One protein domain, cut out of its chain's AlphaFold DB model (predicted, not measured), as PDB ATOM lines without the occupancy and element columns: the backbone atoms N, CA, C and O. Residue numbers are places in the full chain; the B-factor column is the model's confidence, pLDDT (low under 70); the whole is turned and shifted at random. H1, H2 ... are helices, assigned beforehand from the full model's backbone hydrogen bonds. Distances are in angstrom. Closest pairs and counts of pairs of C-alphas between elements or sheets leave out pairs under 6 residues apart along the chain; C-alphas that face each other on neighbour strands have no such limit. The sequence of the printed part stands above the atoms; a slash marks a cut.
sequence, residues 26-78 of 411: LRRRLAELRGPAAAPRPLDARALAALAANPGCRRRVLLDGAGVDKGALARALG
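What this domain is: This is residues 26 to 78 of the 411 residues of an uncharacterized protein of Streptomyces albireticuli (UniProt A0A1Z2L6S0). H1, the longest helix, stands to one side of a helical hairpin made of H2 and H3, and H4, the last helix, stands off on the other side of that hairpin. H3 is in the middle, with H1 and H2 next to it, while residues 53 to 59 stick out where the hairpin turns. The printed part has 53 residues with four named helices, in the order H1, H2, H3, H4, and no named strand; the class is all helix. The whole is compact, with a radius of gyration of the C-alphas of 11.1 A, and the C-alphas span 30 by 29 by 19 A.

How they stand to each other: H1, residues 26 to 34, only just touches H3, residues 58 to 65, with 3 pairs of C-alphas within 8 A. Their closest C-alphas are those of Leu 30 and Gly 65, 7.1 A apart, and their lines are about perpendicular at 81 degrees. H3 also touches H2, residues 45 to 52, and the two form a hairpin. The closest C-alphas of H2 and H3 are those of Leu 51 and Val 61, 6.9 A apart, and the helices run opposite ways at a shallow tilt of 26 degrees. H3 and H4, residues 70 to 76, are close but not clearly touching; their closest C-alphas, those of Leu 63 and Lys 70, are 7.3 A apart. They run opposite ways at a steep tilt of 67 degrees, only just short of about perpendicular. H4 touches no helix. H1 is apart from H2 and from H4, and H2 is apart from H4. In H1, H2, H3 and H4 every backbone O i to N i+4 pair is within hydrogen-bond range.

Where its parts are: H1 begins at C-alpha 26, at (119.203, 204.160, 182.887), and measures 12.5 A from first to last C-alpha. H2 measures 10.5 A and starts at C-alpha 45, at (105.507, 190.503, 194.610). H3 measures 10.4 A. H4 measures 9.7 A and ends at C-alpha 76, at (130.603, 187.712, 198.479).

The domain as a whole: The two C-alphas farthest apart are those of Ala 37 and Ala 53, at 30.2 A, and the first and last printed C-alphas, of Leu 26 and Gly 78, are 29.3 A apart. The printed part has no cut. The links from H2 to H3 and from H3 to H4 are tight, the link from H1 to H2, with 10 residues, is short, and no link is long. Residues 53 to 59, of which 58 and 59 belong to H3, stand free. The mean pLDDT of the printed part is 87.4, and one residue, Pro 55, is under 70.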
ATOM      1  N   LEU A  26     119.461 204.726 181.559       83.75
ATOM      2  CA  LEU A  26     119.203 204.160 182.887       83.75
ATOM      3  C   LEU A  26     119.337 202.630 182.869       83.75
ATOM      4  O   LEU A  26     120.107 202.090 183.660       83.75
ATOM      5  N   ARG A  27     118.667 201.946 181.926       82.19
ATOM      6  CA  ARG A  27     118.773 200.485 181.746       82.19
ATOM      7  C   ARG A  27     120.230 200.031 181.593       82.19
ATOM      8  O   ARG A  27     120.635 199.081 182.259       82.19
ATOM      9  N   ARG A  28     121.044 200.747 180.802       87.50
ATOM     10  CA  ARG A  28     122.483 200.461 180.659       87.50
ATOM     11  C   ARG A  28     123.229 200.558 181.994       87.50
ATOM     12  O   ARG A  28     123.915 199.613 182.358       87.50
ATOM     13  N   ARG A  29     123.052 201.645 182.755       90.62
ATOM     14  CA  ARG A  29     123.700 201.825 184.074       90.62
ATOM     15  C   ARG A  29     123.291 200.758 185.093       90.62
ATOM     16  O   ARG A  29     124.105 200.340 185.911       90.62
ATOM     17  N   LEU A  30     122.038 200.308 185.049       90.06
ATOM     18  CA  LEU A  30     121.541 199.222 185.898       90.06
ATOM     19  C   LEU A  30     122.147 197.863 185.499       90.06
ATOM     20  O   LEU A  30     122.502 197.076 186.375       90.06
ATOM     21  N   ALA A  31     122.340 197.608 184.201       88.88
ATOM     22  CA  ALA A  31     123.064 196.430 183.718       88.88
ATOM     23  C   ALA A  31     124.565 196.477 184.071       88.88
ATOM     24  O   ALA A  31     125.106 195.478 184.532       88.88
ATOM     25  N   GLU A  32     125.221 197.634 183.933       92.06
ATOM     26  CA  GLU A  32     126.606 197.861 184.380       92.06
ATOM     27  C   GLU A  32     126.759 197.562 185.884       92.06
ATOM     28  O   GLU A  32     127.661 196.820 186.267       92.06
ATOM     29  N   LEU A  33     125.839 198.055 186.728       91.50
ATOM     30  CA  LEU A  33     125.837 197.820 188.181       91.50
ATOM     31  C   LEU A  33     125.657 196.339 188.564       91.50
ATOM     32  O   LEU A  33     126.232 195.888 189.553       91.50
ATOM     33  N   ARG A  34     124.857 195.584 187.804       91.44
ATOM     34  CA  ARG A  34     124.675 194.134 187.997       91.44
ATOM     35  C   ARG A  34     125.856 193.311 187.461       91.44
ATOM     36  O   ARG A  34     126.032 192.164 187.866       91.44
ATOM     37  N   GLY A  35     126.648 193.886 186.559       90.56
ATOM     38  CA  GLY A  35     127.523 193.168 185.640       90.56
ATOM     39  C   GLY A  35     126.780 192.914 184.318       90.56
ATOM     40  O   GLY A  35     125.773 192.205 184.320       90.56
ATOM     41  N   PRO A  36     127.249 193.454 183.175       83.75
ATOM     42  CA  PRO A  36     126.454 193.504 181.943       83.75
ATOM     43  C   PRO A  36     126.182 192.127 181.316       83.75
ATOM     44  O   PRO A  36     125.202 191.977 180.593       83.75
ATOM     45  N   ALA A  37     127.009 191.121 181.617       87.31
ATOM     46  CA  ALA A  37     126.812 189.737 181.184       87.31
ATOM     47  C   ALA A  37     125.808 188.948 182.053       87.31
ATOM     48  O   ALA A  37     125.400 187.852 181.675       87.31
ATOM     49  N   ALA A  38     125.408 189.469 183.217       87.25
ATOM     50  CA  ALA A  38     124.427 188.817 184.077       87.25
ATOM     51  C   ALA A  38     122.999 189.186 183.648       87.25
ATOM     52  O   ALA A  38     122.680 190.363 183.445       87.25
ATOM     53  N   ALA A  39     122.106 188.197 183.587       86.00
ATOM     54  CA  ALA A  39     120.671 188.435 183.454       86.00
ATOM     55  C   ALA A  39     120.110 189.103 184.730       86.00
ATOM     56  O   ALA A  39     120.593 188.809 185.829       86.00
ATOM     57  N   PRO A  40     119.108 189.998 184.629       87.12
ATOM     58  CA  PRO A  40     118.424 190.519 185.808       87.12
ATOM     59  C   PRO A  40     117.720 189.382 186.555       87.12
ATOM     60  O   PRO A  40     116.989 188.596 185.955       87.12
ATOM     61  N   ARG A  41     117.883 189.320 187.881       87.94
ATOM     62  CA  ARG A  41     116.928 188.606 188.735       87.94
ATOM     63  C   ARG A  41     115.577 189.331 188.629       87.94
ATOM     64  O   ARG A  41     115.549 190.521 188.957       87.94
ATOM     65  N   PRO A  42     114.488 188.667 188.197       82.81
ATOM     66  CA  PRO A  42     113.164 189.276 188.208       82.81
ATOM     67  C   PRO A  42     112.740 189.596 189.645       82.81
ATOM     68  O   PRO A  42     113.204 188.966 190.602       82.81
ATOM     69  N   LEU A  43     111.870 190.591 189.794       88.81
ATOM     70  CA  LEU A  43     111.245 190.921 191.070       88.81
ATOM     71  C   LEU A  43     109.918 190.174 191.180       88.81
ATOM     72  O   LEU A  43     109.091 190.256 190.279       88.81
ATOM     73  N   ASP A  44     109.726 189.476 192.296       90.56
ATOM     74  CA  ASP A  44     108.437 188.913 192.690       90.56
ATOM     75  C   ASP A  44     107.642 189.924 193.546       90.56
ATOM     76  O   ASP A  44     108.166 190.950 194.005       90.56
ATOM     77  N   ALA A  45     106.363 189.634 193.798       92.44
ATOM     78  CA  ALA A  45     105.507 190.503 194.610       92.44
ATOM     79  C   ALA A  45     106.033 190.686 196.042       92.44
ATOM     80  O   ALA A  45     105.850 191.745 196.643       92.44
ATOM     81  N   ARG A  46     106.753 189.696 196.585       90.31
ATOM     82  CA  ARG A  46     107.377 189.776 197.911       90.31
ATOM     83  C   ARG A  46     108.546 190.764 197.931       90.31
ATOM     84  O   ARG A  46     108.697 191.507 198.901       90.31
ATOM     85  N   ALA A  47     109.364 190.806 196.884       88.81
ATOM     86  CA  ALA A  47     110.465 191.744 196.726       88.81
ATOM     87  C   ALA A  47     109.947 193.177 196.542       88.81
ATOM     88  O   ALA A  47     110.491 194.095 197.157       88.81
ATOM     89  N   LEU A  48     108.865 193.356 195.780       89.56
ATOM     90  CA  LEU A  48     108.192 194.645 195.597       89.56
ATOM     91  C   LEU A  48     107.506 195.133 196.884       89.56
ATOM     92  O   LEU A  48     107.713 196.273 197.298       89.56
ATOM     93  N   ALA A  49     106.795 194.258 197.598       89.62
ATOM     94  CA  ALA A  49     106.226 194.563 198.913       89.62
ATOM     95  C   ALA A  49     107.314 194.913 199.950       89.62
ATOM     96  O   ALA A  49     107.131 195.804 200.784       89.62
ATOM     97  N   ALA A  50     108.476 194.251 199.891       84.62
ATOM     98  CA  ALA A  50     109.628 194.571 200.734       84.62
ATOM     99  C   ALA A  50     110.287 195.912 200.362       84.62
ATOM    100  O   ALA A  50     110.784 196.604 201.253       84.62
ATOM    101  N   LEU A  51     110.274 196.299 199.082       80.81
ATOM    102  CA  LEU A  51     110.733 197.609 198.619       80.81
ATOM    103  C   LEU A  51     109.830 198.727 199.162       80.81
ATOM    104  O   LEU A  51     110.339 199.694 199.730       80.81
ATOM    105  N   ALA A  52     108.507 198.550 199.085       75.75
ATOM    106  CA  ALA A  52     107.520 199.478 199.643       75.75
ATOM    107  C   ALA A  52     107.648 199.641 201.172       75.75
ATOM    108  O   ALA A  52     107.442 200.732 201.696       75.75
ATOM    109  N   ALA A  53     108.056 198.587 201.886       77.12
ATOM    110  CA  ALA A  53     108.349 198.642 203.321       77.12
ATOM    111  C   ALA A  53     109.704 199.303 203.672       77.12
ATOM    112  O   ALA A  53     109.972 199.548 204.844       77.12
ATOM    113  N   ASN A  54     110.575 199.588 202.691       73.69
ATOM    114  CA  ASN A  54     111.919 200.151 202.900       73.69
ATOM    115  C   ASN A  54     112.218 201.370 201.987       73.69
ATOM    116  O   ASN A  54     113.301 201.436 201.391       73.69
ATOM    117  N   PRO A  55     111.317 202.370 201.877       68.81
ATOM    118  CA  PRO A  55     111.373 203.392 200.823       68.81
ATOM    119  C   PRO A  55     112.612 204.302 200.905       68.81
ATOM    120  O   PRO A  55     113.102 204.786 199.887       68.81
ATOM    121  N   GLY A  56     113.171 204.511 202.103       76.75
ATOM    122  CA  GLY A  56     114.374 205.328 202.299       76.75
ATOM    123  C   GLY A  56     115.687 204.657 201.867       76.75
ATOM    124  O   GLY A  56     116.704 205.336 201.694       76.75
ATOM    125  N   CYS A  57     115.711 203.334 201.673       87.88
ATOM    126  CA  CYS A  57     116.951 202.604 201.424       87.88
ATOM    127  C   CYS A  57     117.361 202.663 199.943       87.88
ATOM    128  O   CYS A  57     117.190 201.706 199.189       87.88
ATOM    129  N   ARG A  58     117.984 203.776 199.525       87.12
ATOM    130  CA  ARG A  58     118.488 203.980 198.146       87.12
ATOM    131  C   ARG A  58     119.329 202.809 197.619       87.12
ATOM    132  O   ARG A  58     119.231 202.465 196.447       87.12
ATOM    133  N   ARG A  59     120.128 202.165 198.483       88.75
ATOM    134  CA  ARG A  59     120.912 200.970 198.124       88.75
ATOM    135  C   ARG A  59     120.009 199.788 197.761       88.75
ATOM    136  O   ARG A  59     120.292 199.103 196.787       88.75
ATOM    137  N   ARG A  60     118.920 199.564 198.504       86.62
ATOM    138  CA  ARG A  60     117.941 198.509 198.210       86.62
ATOM    139  C   ARG A  60     117.210 198.785 196.896       86.62
ATOM    140  O   ARG A  60     117.180 197.898 196.055       86.62
ATOM    141  N   VAL A  61     116.740 200.021 196.692       85.50
ATOM    142  CA  VAL A  61     116.109 200.473 195.435       85.50
ATOM    143  C   VAL A  61     117.014 200.196 194.228       85.50
ATOM    144  O   VAL A  61     116.556 199.636 193.237       85.50
ATOM    145  N   LEU A  62     118.308 200.528 194.320       88.38
ATOM    146  CA  LEU A  62     119.274 200.268 193.248       88.38
ATOM    147  C   LEU A  62     119.519 198.771 193.009       88.38
ATOM    148  O   LEU A  62     119.562 198.352 191.859       88.38
ATOM    149  N   LEU A  63     119.661 197.959 194.064       90.06
ATOM    150  CA  LEU A  63     119.881 196.511 193.933       90.06
ATOM    151  C   LEU A  63     118.658 195.769 193.375       90.06
ATOM    152  O   LEU A  63     118.821 194.799 192.637       90.06
ATOM    153  N   ASP A  64     117.448 196.207 193.728       87.12
ATOM    154  CA  ASP A  64     116.200 195.649 193.202       87.12
ATOM    155  C   ASP A  64     115.966 196.098 191.755       87.12
ATOM    156  O   ASP A  64     115.798 195.246 190.888       87.12
ATOM    157  N   GLY A  65     116.064 197.399 191.460       86.31
ATOM    158  CA  GLY A  65     115.903 197.929 190.099       86.31
ATOM    159  C   GLY A  65     116.978 197.456 189.113       86.31
ATOM    160  O   GLY A  65     116.709 197.336 187.922       86.31
ATOM    161  N   ALA A  66     118.185 197.136 189.588       89.44
ATOM    162  CA  ALA A  66     119.216 196.503 188.766       89.44
ATOM    163  C   ALA A  66     119.056 194.981 188.634       89.44
ATOM    164  O   ALA A  66     119.797 194.376 187.860       89.44
ATOM    165  N   GLY A  67     118.129 194.339 189.355       89.38
ATOM    166  CA  GLY A  67     117.962 192.883 189.339       89.38
ATOM    167  C   GLY A  67     119.189 192.134 189.873       89.38
ATOM    168  O   GLY A  67     119.576 191.106 189.322       89.38
ATOM    169  N   VAL A  68     119.856 192.660 190.906       91.69
ATOM    170  CA  VAL A  68     121.054 192.032 191.488       91.69
ATOM    171  C   VAL A  68     120.668 190.815 192.328       91.69
ATOM    172  O   VAL A  68     119.739 190.867 193.147       91.69
ATOM    173  N   ASP A  69     121.432 189.727 192.183       90.06
ATOM    174  CA  ASP A  69     121.371 188.582 193.090       90.06
ATOM    175  C   ASP A  69     121.924 188.969 194.468       90.06
ATOM    176  O   ASP A  69     123.113 188.856 194.774       90.06
ATOM    177  N   LYS A  70     121.014 189.451 195.316       88.56
ATOM    178  CA  LYS A  70     121.298 189.872 196.690       88.56
ATOM    179  C   LYS A  70     121.844 188.729 197.556       88.56
ATOM    180  O   LYS A  70     122.571 189.009 198.501       88.56
ATOM    181  N   GLY A  71     121.540 187.466 197.239       89.44
ATOM    182  CA  GLY A  71     122.065 186.305 197.961       89.44
ATOM    183  C   GLY A  71     123.521 186.007 197.599       89.44
ATOM    184  O   GLY A  71     124.337 185.750 198.482       89.44
ATOM    185  N   ALA A  72     123.868 186.093 196.312       90.38
ATOM    186  CA  ALA A  72     125.251 186.011 195.845       90.38
ATOM    187  C   ALA A  72     126.091 187.188 196.364       90.38
ATOM    188  O   ALA A  72     127.185 186.968 196.879       90.38
ATOM    189  N   LEU A  73     125.546 188.409 196.321       91.56
ATOM    190  CA  LEU A  73     126.185 189.599 196.886       91.56
ATOM    191  C   LEU A  73     126.433 189.450 198.397       91.56
ATOM    192  O   LEU A  73     127.541 189.705 198.858       91.56
ATOM    193  N   ALA A  74     125.441 188.990 199.164       92.12
ATOM    194  CA  ALA A  74     125.580 188.758 200.603       92.12
ATOM    195  C   ALA A  74     126.677 187.726 200.933       92.12
ATOM    196  O   ALA A  74     127.477 187.953 201.840       92.12
ATOM    197  N   ARG A  75     126.776 186.634 200.157       92.88
ATOM    198  CA  ARG A  75     127.880 185.660 200.267       92.88
ATOM    199  C   ARG A  75     129.242 186.291 199.963       92.88
ATOM    200  O   ARG A  75     130.167 186.105 200.742       92.88
ATOM    201  N   ALA A  76     129.356 187.049 198.871       93.19
ATOM    202  CA  ALA A  76     130.603 187.712 198.479       93.19
ATOM    203  C   ALA A  76     131.077 188.761 199.504       93.19
ATOM    204  O   ALA A  76     132.276 188.975 199.658       93.19
ATOM    205  N   LEU A  77     130.146 189.381 200.235       94.31
ATOM    206  CA  LEU A  77     130.423 190.317 201.330       94.31
ATOM    207  C   LEU A  77     130.706 189.634 202.684       94.31
ATOM    208  O   LEU A  77     130.839 190.327 203.689       94.31
ATOM    209  N   GLY A  78     130.763 188.298 202.745       95.25
ATOM    210  CA  GLY A  78     130.993 187.556 203.991       95.25
ATOM    211  C   GLY A  78     129.817 187.578 204.979       95.25
ATOM    212  O   GLY A  78     129.981 187.174 206.126       95.25
TER     213      GLY A  78